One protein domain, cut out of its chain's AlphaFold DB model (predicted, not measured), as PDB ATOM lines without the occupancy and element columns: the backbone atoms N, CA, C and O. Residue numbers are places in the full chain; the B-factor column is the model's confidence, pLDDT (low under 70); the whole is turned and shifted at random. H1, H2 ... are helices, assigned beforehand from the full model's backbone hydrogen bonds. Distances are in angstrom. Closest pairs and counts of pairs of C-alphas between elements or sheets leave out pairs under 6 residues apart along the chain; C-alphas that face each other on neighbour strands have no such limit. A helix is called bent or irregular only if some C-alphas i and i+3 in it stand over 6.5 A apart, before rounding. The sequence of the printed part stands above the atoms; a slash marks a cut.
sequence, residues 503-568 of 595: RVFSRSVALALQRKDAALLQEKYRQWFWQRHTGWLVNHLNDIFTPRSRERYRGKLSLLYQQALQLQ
ATOM      1  N   ARG A 503     176.662 300.861 224.205       68.75
ATOM      2  CA  ARG A 503     176.195 299.553 223.710       68.75
ATOM      3  C   ARG A 503     174.973 299.040 224.454       68.75
ATOM      4  O   ARG A 503     174.095 298.439 223.839       68.75
ATOM      5  N   VAL A 504     174.922 299.247 225.768       74.69
ATOM      6  CA  VAL A 504     173.735 298.910 226.565       74.69
ATOM      7  C   VAL A 504     172.554 299.764 226.105       74.69
ATOM      8  O   VAL A 504     171.478 299.227 225.836       74.69
ATOM      9  N   PHE A 505     172.780 301.064 225.907       75.69
ATOM     10  CA  PHE A 505     171.768 301.974 225.384       75.69
ATOM     11  C   PHE A 505     171.279 301.562 223.986       75.69
ATOM     12  O   PHE A 505     170.080 301.371 223.794       75.69
ATOM     13  N   SER A 506     172.172 301.330 223.020       72.06
ATOM     14  CA  SER A 506     171.772 300.976 221.651       72.06
ATOM     15  C   SER A 506     171.015 299.649 221.578       72.06
ATOM     16  O   SER A 506     170.012 299.555 220.870       72.06
ATOM     17  N   ARG A 507     171.417 298.641 222.366       75.88
ATOM     18  CA  ARG A 507     170.659 297.386 222.501       75.88
ATOM     19  C   ARG A 507     169.263 297.618 223.064       75.88
ATOM     20  O   ARG A 507     168.312 297.014 222.575       75.88
ATOM     21  N   SER A 508     169.130 298.487 224.066       77.44
ATOM     22  CA  SER A 508     167.821 298.811 224.644       77.44
ATOM     23  C   SER A 508     166.897 299.487 223.623       77.44
ATOM     24  O   SER A 508     165.728 299.114 223.518       77.44
ATOM     25  N   VAL A 509     167.437 300.393 222.798       77.69
ATOM     26  CA  VAL A 509     166.699 301.072 221.724       77.69
ATOM     27  C   VAL A 509     166.301 300.090 220.621       77.69
ATOM     28  O   VAL A 509     165.144 300.075 220.213       77.69
ATOM     29  N   ALA A 510     167.218 299.227 220.177       75.25
ATOM     30  CA  ALA A 510     166.929 298.222 219.154       75.25
ATOM     31  C   ALA A 510     165.820 297.252 219.597       75.25
ATOM     32  O   ALA A 510     164.891 296.983 218.838       75.25
ATOM     33  N   LEU A 511     165.863 296.786 220.851       80.94
ATOM     34  CA  LEU A 511     164.801 295.954 221.424       80.94
ATOM     35  C   LEU A 511     163.466 296.705 221.517       80.94
ATOM     36  O   LEU A 511     162.413 296.114 221.281       80.94
ATOM     37  N   ALA A 512     163.487 297.998 221.850       78.69
ATOM     38  CA  ALA A 512     162.281 298.821 221.877       78.69
ATOM     39  C   ALA A 512     161.671 298.999 220.474       78.69
ATOM     40  O   ALA A 512     160.455 298.878 220.326       78.69
ATOM     41  N   LEU A 513     162.501 299.215 219.448       80.19
ATOM     42  CA  LEU A 513     162.064 299.298 218.051       80.19
ATOM     43  C   LEU A 513     161.473 297.971 217.565       80.19
ATOM     44  O   LEU A 513     160.345 297.965 217.087       80.19
ATOM     45  N   GLN A 514     162.151 296.843 217.798       80.88
ATOM     46  CA  GLN A 514     161.619 295.519 217.447       80.88
ATOM     47  C   GLN A 514     160.265 295.238 218.108       80.88
ATOM     48  O   GLN A 514     159.358 294.701 217.474       80.88
ATOM     49  N   ARG A 515     160.095 295.627 219.380       82.88
ATOM     50  CA  ARG A 515     158.803 295.512 220.076       82.88
ATOM     51  C   ARG A 515     157.724 296.371 219.418       82.88
ATOM     52  O   ARG A 515     156.586 295.921 219.304       82.88
ATOM     53  N   LYS A 516     158.070 297.585 218.986       83.88
ATOM     54  CA  LYS A 516     157.150 298.487 218.285       83.88
ATOM     55  C   LYS A 516     156.749 297.929 216.918       83.88
ATOM     56  O   LYS A 516     155.563 297.914 216.606       83.88
ATOM     57  N   ASP A 517     157.700 297.415 216.143       82.56
ATOM     58  CA  ASP A 517     157.431 296.820 214.830       82.56
ATOM     59  C   ASP A 517     156.569 295.559 214.948       82.56
ATOM     60  O   ASP A 517     155.605 295.397 214.199       82.56
ATOM     61  N   ALA A 518     156.839 294.708 215.944       82.75
ATOM     62  CA  ALA A 518     156.001 293.552 216.255       82.75
ATOM     63  C   ALA A 518     154.567 293.964 216.634       82.75
ATOM     64  O   ALA A 518     153.609 293.338 216.176       82.75
ATOM     65  N   ALA A 519     154.403 295.039 217.414       84.38
ATOM     66  CA  ALA A 519     153.086 295.578 217.752       84.38
ATOM     67  C   ALA A 519     152.341 296.094 216.508       84.38
ATOM     68  O   ALA A 519     151.169 295.769 216.323       84.38
ATOM     69  N   LEU A 520     153.023 296.815 215.611       85.69
ATOM     70  CA  LEU A 520     152.446 297.288 214.345       85.69
ATOM     71  C   LEU A 520     152.037 296.130 213.425       85.69
ATOM     72  O   LEU A 520     150.965 296.166 212.823       85.69
ATOM     73  N   LEU A 521     152.864 295.087 213.322       84.56
ATOM     74  CA  LEU A 521     152.542 293.859 212.588       84.56
ATOM     75  C   LEU A 521     151.320 293.157 213.179       84.56
ATOM     76  O   LEU A 521     150.425 292.755 212.435       84.56
ATOM     77  N   GLN A 522     151.242 293.057 214.507       88.56
ATOM     78  CA  GLN A 522     150.090 292.483 215.189       88.56
ATOM     79  C   GLN A 522     148.819 293.305 214.934       88.56
ATOM     80  O   GLN A 522     147.762 292.727 214.694       88.56
ATOM     81  N   GLU A 523     148.893 294.636 214.946       83.81
ATOM     82  CA  GLU A 523     147.758 295.505 214.620       83.81
ATOM     83  C   GLU A 523     147.317 295.363 213.163       83.81
ATOM     84  O   GLU A 523     146.126 295.169 212.911       83.81
ATOM     85  N   LYS A 524     148.261 295.375 212.213       84.81
ATOM     86  CA  LYS A 524     147.979 295.128 210.791       84.81
ATOM     87  C   LYS A 524     147.321 293.767 210.585       84.81
ATOM     88  O   LYS A 524     146.302 293.682 209.905       84.81
ATOM     89  N   TYR A 525     147.849 292.718 211.219       87.75
ATOM     90  CA  TYR A 525     147.256 291.384 211.171       87.75
ATOM     91  C   TYR A 525     145.852 291.369 211.777       87.75
ATOM     92  O   TYR A 525     144.941 290.803 211.185       87.75
ATOM     93  N   ARG A 526     145.635 292.024 212.927       82.31
ATOM     94  CA  ARG A 526     144.306 292.123 213.552       82.31
ATOM     95  C   ARG A 526     143.303 292.820 212.639       82.31
ATOM     96  O   ARG A 526     142.180 292.343 212.528       82.31
ATOM     97  N   GLN A 527     143.694 293.913 211.986       81.19
ATOM     98  CA  GLN A 527     142.837 294.627 211.037       81.19
ATOM     99  C   GLN A 527     142.536 293.776 209.801       81.19
ATOM    100  O   GLN A 527     141.374 293.652 209.420       81.19
ATOM    101  N   TRP A 528     143.557 293.145 209.220       87.50
ATOM    102  CA  TRP A 528     143.407 292.242 208.080       87.50
ATOM    103  C   TRP A 528     142.489 291.058 208.410       87.50
ATOM    104  O   TRP A 528     141.527 290.793 207.688       87.50
ATOM    105  N   PHE A 529     142.738 290.393 209.541       83.69
ATOM    106  CA  PHE A 529     141.940 289.268 210.021       83.69
ATOM    107  C   PHE A 529     140.493 289.696 210.246       83.69
ATOM    108  O   PHE A 529     139.572 289.024 209.786       83.69
ATOM    109  N   TRP A 530     140.290 290.846 210.899       76.81
ATOM    110  CA  TRP A 530     138.964 291.406 211.124       76.81
ATOM    111  C   TRP A 530     138.230 291.645 209.809       76.81
ATOM    112  O   TRP A 530     137.140 291.120 209.653       76.81
ATOM    113  N   GLN A 531     138.835 292.358 208.853       77.56
ATOM    114  CA  GLN A 531     138.212 292.700 207.567       77.56
ATOM    115  C   GLN A 531     137.880 291.472 206.708       77.56
ATOM    116  O   GLN A 531     136.855 291.453 206.027       77.56
ATOM    117  N   ARG A 532     138.748 290.453 206.712       79.62
ATOM    118  CA  ARG A 532     138.581 289.254 205.880       79.62
ATOM    119  C   ARG A 532     137.609 288.247 206.495       79.62
ATOM    120  O   ARG A 532     136.891 287.575 205.758       79.62
ATOM    121  N   HIS A 533     137.572 288.158 207.824       80.81
ATOM    122  CA  HIS A 533     136.786 287.169 208.566       80.81
ATOM    123  C   HIS A 533     135.595 287.766 209.322       80.81
ATOM    124  O   HIS A 533     135.014 287.083 210.166       80.81
ATOM    125  N   THR A 534     135.180 288.996 209.002       75.75
ATOM    126  CA  THR A 534     134.074 289.703 209.667       75.75
ATOM    127  C   THR A 534     132.814 288.843 209.789       75.75
ATOM    128  O   THR A 534     132.244 288.725 210.872       75.75
ATOM    129  N   GLY A 535     132.401 288.183 208.700       76.31
ATOM    130  CA  GLY A 535     131.200 287.338 208.685       76.31
ATOM    131  C   GLY A 535     131.332 286.071 209.538       76.31
ATOM    132  O   GLY A 535     130.387 285.677 210.215       76.31
ATOM    133  N   TRP A 536     132.519 285.459 209.565       82.56
ATOM    134  CA  TRP A 536     132.791 284.292 210.408       82.56
ATOM    135  C   TRP A 536     132.800 284.660 211.898       82.56
ATOM    136  O   TRP A 536     132.174 283.965 212.700       82.56
ATOM    137  N   LEU A 537     133.446 285.781 212.245       74.94
ATOM    138  CA  LEU A 537     133.528 286.329 213.601       74.94
ATOM    139  C   LEU A 537     132.148 286.646 214.172       74.94
ATOM    140  O   LEU A 537     131.878 286.290 215.312       74.94
ATOM    141  N   VAL A 538     131.273 287.279 213.384       74.12
ATOM    142  CA  VAL A 538     129.893 287.598 213.785       74.12
ATOM    143  C   VAL A 538     129.111 286.334 214.150       74.12
ATOM    144  O   VAL A 538     128.397 286.341 215.155       74.12
ATOM    145  N   ASN A 539     129.294 285.254 213.383       77.88
ATOM    146  CA  ASN A 539     128.575 283.993 213.566       77.88
ATOM    147  C   ASN A 539     129.113 283.148 214.735       77.88
ATOM    148  O   ASN A 539     128.324 282.513 215.426       77.88
ATOM    149  N   HIS A 540     130.425 283.176 214.995       78.50
ATOM    150  CA  HIS A 540     131.082 282.354 216.029       78.50
ATOM    151  C   HIS A 540     131.455 283.141 217.291       78.50
ATOM    152  O   HIS A 540     132.160 282.648 218.168       78.50
ATOM    153  N   LEU A 541     130.988 284.383 217.429       71.69
ATOM    154  CA  LEU A 541     131.355 285.237 218.560       71.69
ATOM    155  C   LEU A 541     130.918 284.658 219.916       71.69
ATOM    156  O   LEU A 541     131.587 284.876 220.926       71.69
ATOM    157  N   ASN A 542     129.803 283.919 219.923       69.62
ATOM    158  CA  ASN A 542     129.292 283.223 221.105       69.62
ATOM    159  C   ASN A 542     130.196 282.061 221.540       69.62
ATOM    160  O   ASN A 542     130.217 281.741 222.725       69.62
ATOM    161  N   ASP A 543     130.959 281.488 220.608       78.44
ATOM    162  CA  ASP A 543     131.877 280.377 220.868       78.44
ATOM    163  C   ASP A 543     133.270 280.890 221.268       78.44
ATOM    164  O   ASP A 543     133.974 280.263 222.056       78.44
ATOM    165  N   ILE A 544     133.664 282.063 220.753       77.12
ATOM    166  CA  ILE A 544     134.982 282.676 220.988       77.12
ATOM    167  C   ILE A 544     135.067 283.357 222.362       77.12
ATOM    168  O   ILE A 544     136.111 283.309 223.016       77.12
ATOM    169  N   PHE A 545     133.996 284.016 222.818       77.19
ATOM    170  CA  PHE A 545     133.996 284.722 224.101       77.19
ATOM    171  C   PHE A 545     133.245 283.944 225.174       77.19
ATOM    172  O   PHE A 545     132.058 283.658 225.048       77.19
ATOM    173  N   THR A 546     133.907 283.708 226.309       82.69
ATOM    174  CA  THR A 546     133.235 283.156 227.489       82.69
ATOM    175  C   THR A 546     132.112 284.089 227.969       82.69
ATOM    176  O   THR A 546     132.251 285.316 227.879       82.69
ATOM    177  N   PRO A 547     131.017 283.557 228.544       77.00
ATOM    178  CA  PRO A 547     129.853 284.358 228.943       77.00
ATOM    179  C   PRO A 547     130.211 285.501 229.909       77.00
ATOM    180  O   PRO A 547     129.730 286.622 229.749       77.00
ATOM    181  N   ARG A 548     131.165 285.268 230.823       77.75
ATOM    182  CA  ARG A 548     131.706 286.299 231.732       77.75
ATOM    183  C   ARG A 548     132.432 287.434 230.998       77.75
ATOM    184  O   ARG A 548     132.335 288.595 231.387       77.75
ATOM    185  N   SER A 549     133.161 287.119 229.929       75.69
ATOM    186  CA  SER A 549     133.878 288.118 229.123       75.69
ATOM    187  C   SER A 549     132.915 288.948 228.275       75.69
ATOM    188  O   SER A 549     133.140 290.142 228.076       75.69
ATOM    189  N   ARG A 550     131.808 288.343 227.826       71.88
ATOM    190  CA  ARG A 550     130.766 289.016 227.042       71.88
ATOM    191  C   ARG A 550     130.036 290.085 227.847       71.88
ATOM    192  O   ARG A 550     129.798 291.171 227.327       71.88
ATOM    193  N   GLU A 551     129.716 289.804 229.107       77.69
ATOM    194  CA  GLU A 551     129.116 290.796 230.008       77.69
ATOM    195  C   GLU A 551     130.085 291.939 230.304       77.69
ATOM    196  O   GLU A 551     129.717 293.107 230.182       77.69
ATOM    197  N   ARG A 552     131.349 291.608 230.592       79.44
ATOM    198  CA  ARG A 552     132.386 292.597 230.913       79.44
ATOM    199  C   ARG A 552     132.695 293.553 229.758       79.44
ATOM    200  O   ARG A 552     132.937 294.732 229.995       79.44
ATOM    201  N   TYR A 553     132.693 293.066 228.517       77.25
ATOM    202  CA  TYR A 553     133.049 293.856 227.330       77.25
ATOM    203  C   TYR A 553     131.857 294.199 226.428       77.25
ATOM    204  O   TYR A 553     132.060 294.634 225.292       77.25
ATOM    205  N   ARG A 554     130.620 294.062 226.927       76.56
ATOM    206  CA  ARG A 554     129.375 294.216 226.154       76.56
ATOM    207  C   ARG A 554     129.322 295.497 225.316       76.56
ATOM    208  O   ARG A 554     128.983 295.424 224.141       76.56
ATOM    209  N   GLY A 555     129.705 296.640 225.892       75.62
ATOM    210  CA  GLY A 555     129.687 297.939 225.202       75.62
ATOM    211  C   GLY A 555     130.730 298.076 224.083       75.62
ATOM    212  O   GLY A 555     130.452 298.655 223.034       75.62
ATOM    213  N   LYS A 556     131.924 297.495 224.259       72.44
ATOM    214  CA  LYS A 556     132.954 297.473 223.205       72.44
ATOM    215  C   LYS A 556     132.584 296.491 222.097       72.44
ATOM    216  O   LYS A 556     132.759 296.802 220.924       72.44
ATOM    217  N   LEU A 557     132.021 295.340 222.464       70.81
ATOM    218  CA  LEU A 557     131.521 294.350 221.514       70.81
ATOM    219  C   LEU A 557     130.386 294.926 220.662       70.81
ATOM    220  O   LEU A 557     130.430 294.774 219.449       70.81
ATOM    221  N   SER A 558     129.422 295.648 221.247       71.38
ATOM    222  CA  SER A 558     128.345 296.281 220.468       71.38
ATOM    223  C   SER A 558     128.861 297.303 219.453       71.38
ATOM    224  O   SER A 558     128.342 297.363 218.343       71.38
ATOM    225  N   LEU A 559     129.904 298.064 219.799       69.44
ATOM    226  CA  LEU A 559     130.526 299.030 218.889       69.44
ATOM    227  C   LEU A 559     131.271 298.324 217.744       69.44
ATOM    228  O   LEU A 559     131.141 298.716 216.587       69.44
ATOM    229  N   LEU A 560     131.982 297.234 218.047       67.56
ATOM    230  CA  LEU A 560     132.629 296.396 217.034       67.56
ATOM    231  C   LEU A 560     131.609 295.719 216.106       67.56
ATOM    232  O   LEU A 560     131.830 295.669 214.900       67.56
ATOM    233  N   TYR A 561     130.470 295.261 216.633       70.56
ATOM    234  CA  TYR A 561     129.360 294.729 215.834       70.56
ATOM    235  C   TYR A 561     128.763 295.778 214.891       70.56
ATOM    236  O   TYR A 561     128.488 295.476 213.732       70.56
ATOM    237  N   GLN A 562     128.588 297.014 215.366       70.69
ATOM    238  CA  GLN A 562     128.111 298.123 214.536       70.69
ATOM    239  C   GLN A 562     129.092 298.432 213.399       70.69
ATOM    240  O   GLN A 562     128.670 298.573 212.254       70.69
ATOM    241  N   GLN A 563     130.396 298.454 213.692       65.38
ATOM    242  CA  GLN A 563     131.442 298.648 212.684       65.38
ATOM    243  C   GLN A 563     131.522 297.488 211.680       65.38
ATOM    244  O   GLN A 563     131.663 297.728 210.484       65.38
ATOM    245  N   ALA A 564     131.396 296.238 212.140       65.12
ATOM    246  CA  ALA A 564     131.395 295.041 211.293       65.12
ATOM    247  C   ALA A 564     130.231 295.018 210.294       65.12
ATOM    248  O   ALA A 564     130.409 294.631 209.143       65.12
ATOM    249  N   LEU A 565     129.049 295.454 210.733       68.69
ATOM    250  CA  LEU A 565     127.843 295.528 209.907       68.69
ATOM    251  C   LEU A 565     127.762 296.824 209.082       68.69
ATOM    252  O   LEU A 565     126.740 297.062 208.443       68.69
ATOM    253  N   GLN A 566     128.811 297.661 209.109       65.69
ATOM    254  CA  GLN A 566     128.860 298.989 208.476       65.69
ATOM    255  C   GLN A 566     127.647 299.871 208.819       65.69
ATOM    256  O   GLN A 566     127.244 300.742 208.049       65.69
ATOM    257  N   LEU A 567     127.046 299.651 209.989       57.94
ATOM    258  CA  LEU A 567     125.939 300.463 210.460       57.94
ATOM    259  C   LEU A 567     126.503 301.832 210.835       57.94
ATOM    260  O   LEU A 567     127.538 301.916 211.503       57.94
ATOM    261  N   GLN A 568     125.838 302.912 210.409       49.50
ATOM    262  CA  GLN A 568     126.213 304.250 210.867       49.50
ATOM    263  C   GLN A 568     126.264 304.244 212.399       49.50
ATOM    264  O   GLN A 568     125.365 303.667 213.027       49.50
TER     265      GLN A 568
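What this domain is: This is residues 503 to 568 of the 595 residues of the protein "Hypothetical protein" of Symbiodinium pilosum (UniProt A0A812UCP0). Picture a long straight helical arm, H1a, that sticks out with residues 503 to 528 from a small head in the shape of a U. The sides of the U are H1b and H3, running opposite ways, and the short helix H2 joins them across one end; H1a meets H1b near the other end, after a sharp bend within H1. The head is loosely formed, with no two of its helices clearly touching. The printed part has 66 residues with three named helices in the order H1, H2, H3 and no named strand, and its class is all helix. The whole is extended, with a radius of gyration of the C-alphas of 17.2 A, and elongated, spanning 50 by 26 by 22 A.

How they stand to each other: Begin with H1, residues 503 to 544, the longest helix; by its hydrogen bonds it was assigned as one helix, but it is bent, with C-alphas 532 and 535 8.1 A apart. Its arms are H1a, residues 503 to 532, and H1b, residues 535 to 544. H1b is itself irregular, with C-alphas 539 and 542 7.6 A apart. The arms run opposite ways at a steep tilt of 69.7 degrees, only just short of about perpendicular. They are close but not clearly touching; look at their closest C-alphas, those of Trp 530 and Leu 537, 7.8 A apart. Go on to H3, residues 554 to 564, which is close to H1b but not clearly touching it: their closest C-alphas, those of Val 538 and Tyr 561, are 7.4 A apart. H1b and H3 run opposite ways at a shallow tilt of 19 degrees. H2, residues 547 to 552, and H1b meet only through their link. H2 is about perpendicular to H3, at 87 degrees, and close but not clearly touching, with the closest C-alphas, those of Arg 550 and Leu 557, 7.7 A apart. H1a is apart from H2, and only just apart from H3, at 8.1 A between the closest C-alphas. In H1a, H2 and H3 every O i to N i+4 pair is within hydrogen-bond range; in H1b 4 of 6 are.

Where its parts are: Find C-alpha 503 at (176.195, 299.553, 223.710); from there H1a runs 42.9 A to C-alpha 532 at (138.581, 289.254, 205.880). H1b measures 13.7 A from C-alpha 535 to C-alpha 544, and H2 8.8 A from C-alpha 547 to C-alpha 552. H3 runs 15.0 A and ends at C-alpha 564, at (131.395, 295.041, 211.293).

The domain as a whole: The two C-alphas farthest apart, those of Arg 503 and Leu 567, are 52.0 A from each other. Without residues 503 to 528, which stand free, the body of 40 residues spans 26 by 21 by 14 A. The printed part has no cut, and the links H1 to H2 and H2 to H3 are tight. Mean pLDDT of the printed part is 76.5; look for values under 70 at residues 503, 542, 559 to 560 and 563 to 568.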